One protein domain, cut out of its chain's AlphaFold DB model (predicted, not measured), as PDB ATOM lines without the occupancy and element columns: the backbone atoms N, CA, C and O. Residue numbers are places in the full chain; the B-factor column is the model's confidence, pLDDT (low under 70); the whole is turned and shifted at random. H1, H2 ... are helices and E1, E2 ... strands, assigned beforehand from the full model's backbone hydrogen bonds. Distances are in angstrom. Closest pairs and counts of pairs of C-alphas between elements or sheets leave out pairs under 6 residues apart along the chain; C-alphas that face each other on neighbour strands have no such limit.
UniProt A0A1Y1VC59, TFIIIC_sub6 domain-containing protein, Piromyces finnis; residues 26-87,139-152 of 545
ATOM      1  N   THR A  26      42.618  44.472 201.920       90.81
ATOM      2  CA  THR A  26      43.287  45.605 201.250       90.81
ATOM      3  C   THR A  26      42.911  45.698 199.768       90.81
ATOM      4  O   THR A  26      42.873  44.690 199.062       90.81
ATOM      5  N   TYR A  27      42.700  46.919 199.268       91.62
ATOM      6  CA  TYR A  27      42.370  47.188 197.867       91.62
ATOM      7  C   TYR A  27      43.564  47.793 197.114       91.62
ATOM      8  O   TYR A  27      44.348  48.570 197.657       91.62
ATOM      9  N   MET A  28      43.700  47.450 195.830       91.62
ATOM     10  CA  MET A  28      44.749  47.970 194.948       91.62
ATOM     11  C   MET A  28      44.146  48.446 193.626       91.62
ATOM     12  O   MET A  28      43.327  47.749 193.024       91.62
ATOM     13  N   ILE A  29      44.577  49.615 193.157       93.62
ATOM     14  CA  ILE A  29      44.271  50.136 191.822       93.62
ATOM     15  C   ILE A  29      45.376  49.693 190.862       93.62
ATOM     16  O   ILE A  29      46.560  49.736 191.193       93.62
ATOM     17  N   MET A  30      44.979  49.279 189.660       94.06
ATOM     18  CA  MET A  30      45.869  48.786 188.612       94.06
ATOM     19  C   MET A  30      45.757  49.680 187.369       94.06
ATOM     20  O   MET A  30      44.725  49.659 186.695       94.06
ATOM     21  N   ASP A  31      46.806  50.439 187.038       94.12
ATOM     22  CA  ASP A  31      46.870  51.201 185.784       94.12
ATOM     23  C   ASP A  31      47.482  50.354 184.656       94.12
ATOM     24  O   ASP A  31      48.685  50.072 184.617       94.12
ATOM     25  N   LEU A  32      46.621  49.951 183.718       92.38
ATOM     26  CA  LEU A  32      46.957  49.174 182.519       92.38
ATOM     27  C   LEU A  32      47.333  50.064 181.313       92.38
ATOM     28  O   LEU A  32      47.651  49.546 180.235       92.38
ATOM     29  N   GLY A  33      47.323  51.390 181.489       90.88
ATOM     30  CA  GLY A  33      47.644  52.394 180.482       90.88
ATOM     31  C   GLY A  33      46.554  52.598 179.421       90.88
ATOM     32  O   GLY A  33      45.576  51.860 179.312       90.88
ATOM     33  N   SER A  34      46.751  53.607 178.566       91.31
ATOM     34  CA  SER A  34      45.786  54.010 177.524       91.31
ATOM     35  C   SER A  34      45.558  52.988 176.404       91.31
ATOM     36  O   SER A  34      44.623  53.133 175.619       91.31
ATOM     37  N   ASP A  35      46.432  51.990 176.283       86.12
ATOM     38  CA  ASP A  35      46.434  51.046 175.162       86.12
ATOM     39  C   ASP A  35      45.370  49.948 175.295       86.12
ATOM     40  O   ASP A  35      45.045  49.282 174.309       86.12
ATOM     41  N   LEU A  36      44.853  49.725 176.507       90.12
ATOM     42  CA  LEU A  36      43.881  48.680 176.798       90.12
ATOM     43  C   LEU A  36      42.485  49.291 176.952       90.12
ATOM     44  O   LEU A  36      42.120  49.816 178.000       90.12
ATOM     45  N   THR A  37      41.682  49.217 175.892       93.12
ATOM     46  CA  THR A  37      40.280  49.647 175.952       93.12
ATOM     47  C   THR A  37      39.422  48.632 176.710       93.12
ATOM     48  O   THR A  37      39.700  47.431 176.700       93.12
ATOM     49  N   ILE A  38      38.324  49.100 177.313       91.12
ATOM     50  CA  ILE A  38      37.352  48.252 178.031       91.12
ATOM     51  C   ILE A  38      36.823  47.122 177.128       91.12
ATOM     52  O   ILE A  38      36.673  45.989 177.578       91.12
ATOM     53  N   ASP A  39      36.605  47.394 175.839       93.81
ATOM     54  CA  ASP A  39      36.147  46.387 174.871       93.81
ATOM     55  C   ASP A  39      37.200  45.298 174.613       93.81
ATOM     56  O   ASP A  39      36.863  44.121 174.469       93.81
ATOM     57  N   LEU A  40      38.485  45.673 174.570       92.25
ATOM     58  CA  LEU A  40      39.592  44.729 174.417       92.25
ATOM     59  C   LEU A  40      39.791  43.902 175.694       92.25
ATOM     60  O   LEU A  40      40.039  42.701 175.598       92.25
ATOM     61  N   LEU A  41      39.628  44.518 176.868       91.69
ATOM     62  CA  LEU A  41      39.642  43.854 178.172       91.69
ATOM     63  C   LEU A  41      38.547  42.777 178.249       91.69
ATOM     64  O   LEU A  41      38.859  41.603 178.453       91.69
ATOM     65  N   LYS A  42      37.284  43.154 177.997       92.50
ATOM     66  CA  LYS A  42      36.120  42.247 177.993       92.50
ATOM     67  C   LYS A  42      36.311  41.084 177.019       92.50
ATOM     68  O   LYS A  42      36.274  39.930 177.435       92.50
ATOM     69  N   ARG A  43      36.657  41.374 175.759       92.56
ATOM     70  CA  ARG A  43      36.940  40.340 174.749       92.56
ATOM     71  C   ARG A  43      38.084  39.404 175.164       92.56
ATOM     72  O   ARG A  43      38.033  38.212 174.874       92.56
ATOM     73  N   SER A  44      39.125  39.915 175.821       91.69
ATOM     74  CA  SER A  44      40.268  39.094 176.254       91.69
ATOM     75  C   SER A  44      39.904  38.144 177.397       91.69
ATOM     76  O   SER A  44      40.375  37.006 177.396       91.69
ATOM     77  N   LEU A  45      39.045  38.594 178.323       91.44
ATOM     78  CA  LEU A  45      38.473  37.786 179.406       91.44
ATOM     79  C   LEU A  45      37.547  36.688 178.863       91.44
ATOM     80  O   LEU A  45      37.681  35.535 179.268       91.44
ATOM     81  N   GLU A  46      36.664  37.034 177.918       92.44
ATOM     82  CA  GLU A  46      35.720  36.115 177.260       92.44
ATOM     83  C   GLU A  46      36.419  34.969 176.511       92.44
ATOM     84  O   GLU A  46      35.964  33.831 176.568       92.44
ATOM     85  N   ILE A  47      37.521  35.251 175.803       91.62
ATOM     86  CA  ILE A  47      38.215  34.255 174.965       91.62
ATOM     87  C   ILE A  47      39.050  33.266 175.794       91.62
ATOM     88  O   ILE A  47      39.215  32.117 175.389       91.62
ATOM     89  N   ASN A  48      39.614  33.705 176.922       84.50
ATOM     90  CA  ASN A  48      40.670  32.973 177.633       84.50
ATOM     91  C   ASN A  48      40.310  32.598 179.084       84.50
ATOM     92  O   ASN A  48      41.208  32.305 179.871       84.50
ATOM     93  N   ASN A  49      39.021  32.604 179.439       82.00
ATOM     94  CA  ASN A  49      38.519  32.262 180.776       82.00
ATOM     95  C   ASN A  49      39.192  33.049 181.923       82.00
ATOM     96  O   ASN A  49      39.558  32.488 182.954       82.00
ATOM     97  N   GLY A  50      39.303  34.371 181.761       90.19
ATOM     98  CA  GLY A  50      39.665  35.283 182.851       90.19
ATOM     99  C   GLY A  50      41.101  35.817 182.822       90.19
ATOM    100  O   GLY A  50      41.668  36.104 181.763       90.19
ATOM    101  N   TYR A  51      41.650  36.032 184.018       94.88
ATOM    102  CA  TYR A  51      42.949  36.657 184.259       94.88
ATOM    103  C   TYR A  51      43.785  35.826 185.240       94.88
ATOM    104  O   TYR A  51      43.267  34.976 185.960       94.88
ATOM    105  N   SER A  52      45.090  36.078 185.274       95.56
ATOM    106  CA  SER A  52      46.015  35.490 186.242       95.56
ATOM    107  C   SER A  52      46.970  36.568 186.737       95.56
ATOM    108  O   SER A  52      47.497  37.344 185.940       95.56
ATOM    109  N   LEU A  53      47.170  36.626 188.050       95.94
ATOM    110  CA  LEU A  53      48.058  37.562 188.725       95.94
ATOM    111  C   LEU A  53      49.011  36.738 189.593       95.94
ATOM    112  O   LEU A  53      48.557  35.905 190.374       95.94
ATOM    113  N   ILE A  54      50.315  36.919 189.403       97.31
ATOM    114  CA  ILE A  54      51.371  36.179 190.108       97.31
ATOM    115  C   ILE A  54      52.449  37.147 190.599       97.31
ATOM    116  O   ILE A  54      52.672  38.188 189.980       97.31
ATOM    117  N   GLY A  55      53.145  36.797 191.683       96.62
ATOM    118  CA  GLY A  55      54.239  37.614 192.212       96.62
ATOM    119  C   GLY A  55      53.789  38.896 192.918       96.62
ATOM    120  O   GLY A  55      54.503  39.891 192.838       96.62
ATOM    121  N   LEU A  56      52.613  38.908 193.563       95.06
ATOM    122  CA  LEU A  56      52.153  40.036 194.403       95.06
ATOM    123  C   LEU A  56      53.071  40.302 195.608       95.06
ATOM    124  O   LEU A  56      53.100  41.406 196.134       95.06
ATOM    125  N   ASP A  57      53.823  39.283 196.008       95.38
ATOM    126  CA  ASP A  57      54.902  39.277 196.993       95.38
ATOM    127  C   ASP A  57      56.241  39.818 196.448       95.38
ATOM    128  O   ASP A  57      57.238  39.843 197.167       95.38
ATOM    129  N   THR A  58      56.285  40.245 195.180       95.88
ATOM    130  CA  THR A  58      57.491  40.756 194.513       95.88
ATOM    131  C   THR A  58      57.312  42.209 194.079       95.88
ATOM    132  O   THR A  58      56.207  42.629 193.752       95.88
ATOM    133  N   ASP A  59      58.413  42.951 193.944       94.75
ATOM    134  CA  ASP A  59      58.408  44.335 193.430       94.75
ATOM    135  C   ASP A  59      57.862  44.464 191.987       94.75
ATOM    136  O   ASP A  59      57.630  45.570 191.492       94.75
ATOM    137  N   GLN A  60      57.730  43.341 191.266       96.69
ATOM    138  CA  GLN A  60      57.419  43.291 189.836       96.69
ATOM    139  C   GLN A  60      56.372  42.207 189.504       96.69
ATOM    140  O   GLN A  60      56.669  41.288 188.727       96.69
ATOM    141  N   PRO A  61      55.141  42.309 190.051       97.00
ATOM    142  CA  PRO A  61      54.077  41.330 189.833       97.00
ATOM    143  C   PRO A  61      53.749  41.183 188.344       97.00
ATOM    144  O   PRO A  61      53.769  42.150 187.583       97.00
ATOM    145  N   MET A  62      53.405  39.977 187.901       97.06
ATOM    146  CA  MET A  62      53.006  39.725 186.516       97.06
ATOM    147  C   MET A  62      51.501  39.503 186.420       97.06
ATOM    148  O   MET A  62      50.941  38.635 187.087       97.06
ATOM    149  N   PHE A  63      50.855  40.254 185.530       95.75
ATOM    150  CA  PHE A  63      49.431  40.124 185.234       95.75
ATOM    151  C   PHE A  63      49.249  39.636 183.804       95.75
ATOM    152  O   PHE A  63      49.790  40.208 182.855       95.75
ATOM    153  N   LYS A  64      48.462  38.583 183.637       94.94
ATOM    154  CA  LYS A  64      48.086  38.027 182.346       94.94
ATOM    155  C   LYS A  64      46.583  38.161 182.166       94.94
ATOM    156  O   LYS A  64      45.812  37.654 182.978       94.94
ATOM    157  N   ILE A  65      46.178  38.765 181.055       93.88
ATOM    158  CA  ILE A  65      44.779  38.857 180.644       93.88
ATOM    159  C   ILE A  65      44.662  38.418 179.188       93.88
ATOM    160  O   ILE A  65      45.155  39.056 178.255       93.88
ATOM    161  N   GLY A  66      44.088  37.231 179.007       91.38
ATOM    162  CA  GLY A  66      44.147  36.499 177.751       91.38
ATOM    163  C   GLY A  66      45.563  36.316 177.202       91.38
ATOM    164  O   GLY A  66      46.420  35.698 177.837       91.38
ATOM    165  N   ASN A  67      45.800  36.836 175.997       89.69
ATOM    166  CA  ASN A  67      47.083  36.744 175.298       89.69
ATOM    167  C   ASN A  67      48.077  37.848 175.709       89.69
ATOM    168  O   ASN A  67      49.236  37.797 175.296       89.69
ATOM    169  N   PHE A  68      47.645  38.836 176.497       91.50
ATOM    170  CA  PHE A  68      48.486  39.941 176.947       91.50
ATOM    171  C   PHE A  68      49.145  39.607 178.287       91.50
ATOM    172  O   PHE A  68      48.490  39.110 179.204       91.50
ATOM    173  N   VAL A  69      50.443  39.897 178.395       94.25
ATOM    174  CA  VAL A  69      51.237  39.727 179.617       94.25
ATOM    175  C   VAL A  69      51.876  41.066 179.960       94.25
ATOM    176  O   VAL A  69      52.619  41.639 179.162       94.25
ATOM    177  N   TYR A  70      51.578  41.546 181.155       95.50
ATOM    178  CA  TYR A  70      52.030  42.812 181.708       95.50
ATOM    179  C   TYR A  70      52.997  42.550 182.855       95.50
ATOM    180  O   TYR A  70      52.852  41.575 183.597       95.50
ATOM    181  N   LYS A  71      53.971  43.445 183.004       97.00
ATOM    182  CA  LYS A  71      54.913  43.445 184.116       97.00
ATOM    183  C   LYS A  71      54.661  44.687 184.962       97.00
ATOM    184  O   LYS A  71      54.778  45.808 184.472       97.00
ATOM    185  N   GLY A  72      54.270  44.461 186.203       96.12
ATOM    186  CA  GLY A  72      54.005  45.487 187.189       96.12
ATOM    187  C   GLY A  72      55.261  46.158 187.718       96.12
ATOM    188  O   GLY A  72      56.371  45.631 187.629       96.12
ATOM    189  N   GLU A  73      55.021  47.319 188.301       95.75
ATOM    190  CA  GLU A  73      55.878  48.032 189.233       95.75
ATOM    191  C   GLU A  73      54.935  48.644 190.277       95.75
ATOM    192  O   GLU A  73      53.879  49.178 189.919       95.75
ATOM    193  N   VAL A  74      55.262  48.511 191.561       94.00
ATOM    194  CA  VAL A  74      54.467  49.114 192.641       94.00
ATOM    195  C   VAL A  74      54.840  50.593 192.760       94.00
ATOM    196  O   VAL A  74      56.022  50.920 192.837       94.00
ATOM    197  N   ASP A  75      53.844  51.478 192.769       93.62
ATOM    198  CA  ASP A  75      54.027  52.927 192.893       93.62
ATOM    199  C   ASP A  75      53.060  53.495 193.933       93.62
ATOM    200  O   ASP A  75      51.837  53.367 193.832       93.62
ATOM    201  N   TYR A  76      53.606  54.146 194.949       91.94
ATOM    202  CA  TYR A  76      52.824  54.665 196.061       91.94
ATOM    203  C   TYR A  76      52.312  56.064 195.711       91.94
ATOM    204  O   TYR A  76      53.067  57.041 195.738       91.94
ATOM    205  N   SER A  77      51.021  56.165 195.371       89.75
ATOM    206  CA  SER A  77      50.385  57.444 195.049       89.75
ATOM    207  C   SER A  77      50.458  58.402 196.249       89.75
ATOM    208  O   SER A  77      50.280  58.022 197.407       89.75
ATOM    209  N   LEU A  78      50.752  59.682 195.988       94.06
ATOM    210  CA  LEU A  78      50.792  60.709 197.034       94.06
ATOM    211  C   LEU A  78      49.369  61.150 197.402       94.06
ATOM    212  O   LEU A  78      48.878  62.165 196.908       94.06
ATOM    213  N   GLY A  79      48.719  60.397 198.289       93.38
ATOM    214  CA  GLY A  79      47.401  60.727 198.823       93.38
ATOM    215  C   GLY A  79      46.621  59.496 199.271       93.38
ATOM    216  O   GLY A  79      47.190  58.515 199.740       93.38
ATOM    217  N   THR A  80      45.301  59.570 199.127       91.75
ATOM    218  CA  THR A  80      44.385  58.449 199.343       91.75
ATOM    219  C   THR A  80      43.364  58.473 198.219       91.75
ATOM    220  O   THR A  80      42.610  59.440 198.089       91.75
ATOM    221  N   ASP A  81      43.359  57.433 197.396       91.69
ATOM    222  CA  ASP A  81      42.387  57.282 196.321       91.69
ATOM    223  C   ASP A  81      41.055  56.769 196.895       91.69
ATOM    224  O   ASP A  81      41.021  55.812 197.664       91.69
ATOM    225  N   LEU A  82      39.941  57.420 196.552       92.62
ATOM    226  CA  LEU A  82      38.613  57.064 197.063       92.62
ATOM    227  C   LEU A  82      37.802  56.361 195.974       92.62
ATOM    228  O   LEU A  82      37.419  56.974 194.976       92.62
ATOM    229  N   ILE A  83      37.526  55.074 196.183       92.38
ATOM    230  CA  ILE A  83      36.722  54.248 195.278       92.38
ATOM    231  C   ILE A  83      35.268  54.268 195.758       92.38
ATOM    232  O   ILE A  83      34.979  53.929 196.902       92.38
ATOM    233  N   PHE A  84      34.345  54.650 194.873       92.38
ATOM    234  CA  PHE A  84      32.910  54.684 195.161       92.38
ATOM    235  C   PHE A  84      32.181  53.632 194.324       92.38
ATOM    236  O   PHE A  84      32.206  53.690 193.093       92.38
ATOM    237  N   GLU A  85      31.500  52.694 194.980       89.06
ATOM    238  CA  GLU A  85      30.613  51.751 194.300       89.06
ATOM    239  C   GLU A  85      29.345  52.471 193.817       89.06
ATOM    240  O   GLU A  85      28.652  53.147 194.584       89.06
ATOM    241  N   VAL A  86      29.029  52.329 192.528       88.12
ATOM    242  CA  VAL A  86      27.836  52.920 191.913       88.12
ATOM    243  C   VAL A  86      26.806  51.823 191.672       88.12
ATOM    244  O   VAL A  86      26.919  51.042 190.733       88.12
ATOM    245  N   ASP A  87      25.767  51.789 192.505       87.19
ATOM    246  CA  ASP A  87      24.648  50.857 192.345       87.19
ATOM    247  C   ASP A  87      23.753  51.267 191.156       87.19
ATOM    248  O   ASP A  87      22.801  52.048 191.286       87.19
ATOM    249  N   GLN A 139      55.455  38.916 172.824       45.16
ATOM    250  CA  GLN A 139      55.349  39.124 174.271       45.16
ATOM    251  C   GLN A 139      55.963  40.483 174.635       45.16
ATOM    252  O   GLN A 139      57.069  40.580 175.158       45.16
ATOM    253  N   THR A 140      55.256  41.557 174.297       45.94
ATOM    254  CA  THR A 140      55.613  42.913 174.700       45.94
ATOM    255  C   THR A 140      55.195  43.094 176.152       45.94
ATOM    256  O   THR A 140      54.070  43.486 176.443       45.94
ATOM    257  N   THR A 141      56.102  42.772 177.076       49.78
ATOM    258  CA  THR A 141      55.925  43.063 178.502       49.78
ATOM    259  C   THR A 141      55.804  44.572 178.683       49.78
ATOM    260  O   THR A 141      56.808  45.289 178.678       49.78
ATOM    261  N   LYS A 142      54.572  45.067 178.800       67.56
ATOM    262  CA  LYS A 142      54.306  46.474 179.104       67.56
ATOM    263  C   LYS A 142      54.462  46.708 180.601       67.56
ATOM    264  O   LYS A 142      54.035  45.864 181.391       67.56
ATOM    265  N   LYS A 143      55.053  47.852 180.959       68.38
ATOM    266  CA  LYS A 143      55.041  48.360 182.332       68.38
ATOM    267  C   LYS A 143      53.602  48.713 182.711       68.38
ATOM    268  O   LYS A 143      52.883  49.306 181.910       68.38
ATOM    269  N   MET A 144      53.225  48.330 183.915       72.00
ATOM    270  CA  MET A 144      51.940  48.578 184.557       72.00
ATOM    271  C   MET A 144      52.226  49.112 185.958       72.00
ATOM    272  O   MET A 144      53.272  48.785 186.520       72.00
ATOM    273  N   VAL A 145      51.324  49.914 186.512       76.19
ATOM    274  CA  VAL A 145      51.523  50.552 187.815       76.19
ATOM    275  C   VAL A 145      50.448  50.098 188.805       76.19
ATOM    276  O   VAL A 145      49.265  50.075 188.465       76.19
ATOM    277  N   PHE A 146      50.865  49.713 190.012       71.38
ATOM    278  CA  PHE A 146      49.976  49.349 191.121       71.38
ATOM    279  C   PHE A 146      49.979  50.448 192.179       71.38
ATOM    280  O   PHE A 146      51.046  50.768 192.698       71.38
ATOM    281  N   HIS A 147      48.802  50.949 192.552       72.88
ATOM    282  CA  HIS A 147      48.623  51.888 193.661       72.88
ATOM    283  C   HIS A 147      47.872  51.211 194.814       72.88
ATOM    284  O   HIS A 147      46.796  50.641 194.619       72.88
ATOM    285  N   SER A 148      48.431  51.269 196.022       59.00
ATOM    286  CA  SER A 148      47.797  50.762 197.244       59.00
ATOM    287  C   SER A 148      46.708  51.716 197.735       59.00
ATOM    288  O   SER A 148      46.992  52.894 197.954       59.00
ATOM    289  N   VAL A 149      45.496  51.214 197.981       65.44
ATOM    290  CA  VAL A 149      44.387  52.011 198.516       65.44
ATOM    291  C   VAL A 149      44.052  51.555 199.928       65.44
ATOM    292  O   VAL A 149      43.503  50.471 200.132       65.44
ATOM    293  N   LEU A 150      44.339  52.418 200.901       52.47
ATOM    294  CA  LEU A 150      43.839  52.256 202.259       52.47
ATOM    295  C   LEU A 150      42.386  52.739 202.306       52.47
ATOM    296  O   LEU A 150      42.121  53.941 202.234       52.47
ATOM    297  N   LEU A 151      41.444  51.806 202.429       54.97
ATOM    298  CA  LEU A 151      40.078  52.141 202.810       54.97
ATOM    299  C   LEU A 151      40.000  52.169 204.336       54.97
ATOM    300  O   LEU A 151      40.078  51.126 204.977       54.97
ATOM    301  N   GLU A 152      39.779  53.348 204.917       52.16
ATOM    302  CA  GLU A 152      39.193  53.412 206.257       52.16
ATOM    303  C   GLU A 152      37.763  52.860 206.164       52.16
ATOM    304  O   GLU A 152      36.822  53.591 205.828       52.16
TER     305      GLU A 152
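Overview. This is residues 26 to 87 and 139 to 152 of the 545 residues of the protein "TFIIIC_sub6 domain-containing protein" of Piromyces finnis (UniProt A0A1Y1VC59). Look for one five-stranded sheet, strongly twisted and curled like part of a barrel, with a single helix, H1, that only grazes it near E3 and E2. From E4 a long unnamed stretch, residues 75 to 87, leads away to the cut. The printed part has 76 residues, with one named helix and five named strands in the chain order E1, H1, E2, E3, E4, E5; the class is mixed, helices and strands. The sheet runs E1, E5, E4, E3, E2 and is mixed, with E5 and E4 as its parallel pair. The whole is only just compact, close to loose, with a radius of gyration of the C-alphas of 13.4 A and spans of 37 by 34 by 21 A.

Arrangement. Start at edge strand E1, residues 27 to 31, whose one neighbour is E5, residues 142 to 149. They are antiparallel at 151 degrees; look for N 29 and O 147, 2.8 A apart. Next to E5 is E4, residues 68 to 74, parallel to it at 48 degrees, with N 71 and O 142 at 2.9 A. E4 forms a hairpin with E3, residues 62 to 65, antiparallel at 144 degrees, with N 70 and O 63 at 2.8 A. E3 forms another hairpin with edge strand E2, residues 51 to 54, at 173 degrees, with N 64 and O 52 at 2.8 A. E2, E3 and E4 make a meander, each strand the antiparallel neighbour of the one before. From edge to edge the strands' lines turn by 73 degrees and the way across the sheet by 138 degrees. E1 and E2 are apart. H1, residues 38 to 48, is on the sheet but only grazes it, with residues 41 to 48; its closest C-alphas to E3 are those of Ser 44 and Ile 65, 6.3 A apart. In H1 every O i to N i+4 pair is within hydrogen-bond range.

Along the chain. Find C-alpha 27 at (42.370, 47.188, 197.867); from there E1 runs 13.5 A to Asp 31. H1 begins at C-alpha 38, (37.352, 48.252, 178.031), and spans 15.6 A. E2 spans 10.3 A, E3 10.1 A and E4 19.1 A. E5, the longest strand, runs 22.5 A to C-alpha 149 at (44.387, 52.011, 198.516).

Size, cuts and confidence. The two C-alphas farthest apart are those of Gln 139 and Glu 152, at 38.6 A. Residues 88 to 138 are not printed, and C-alphas 87 and 139 stand 37.5 A apart across this cut, in the link from E4 to E5. Of the links printed whole, none is long. The C-alphas of residues 75 to 87 lie 12 to 23 A from the mean of all C-alphas. Mean pLDDT of the printed part is 86.9; look for values under 70 at residues 139 to 143 and 148 to 152.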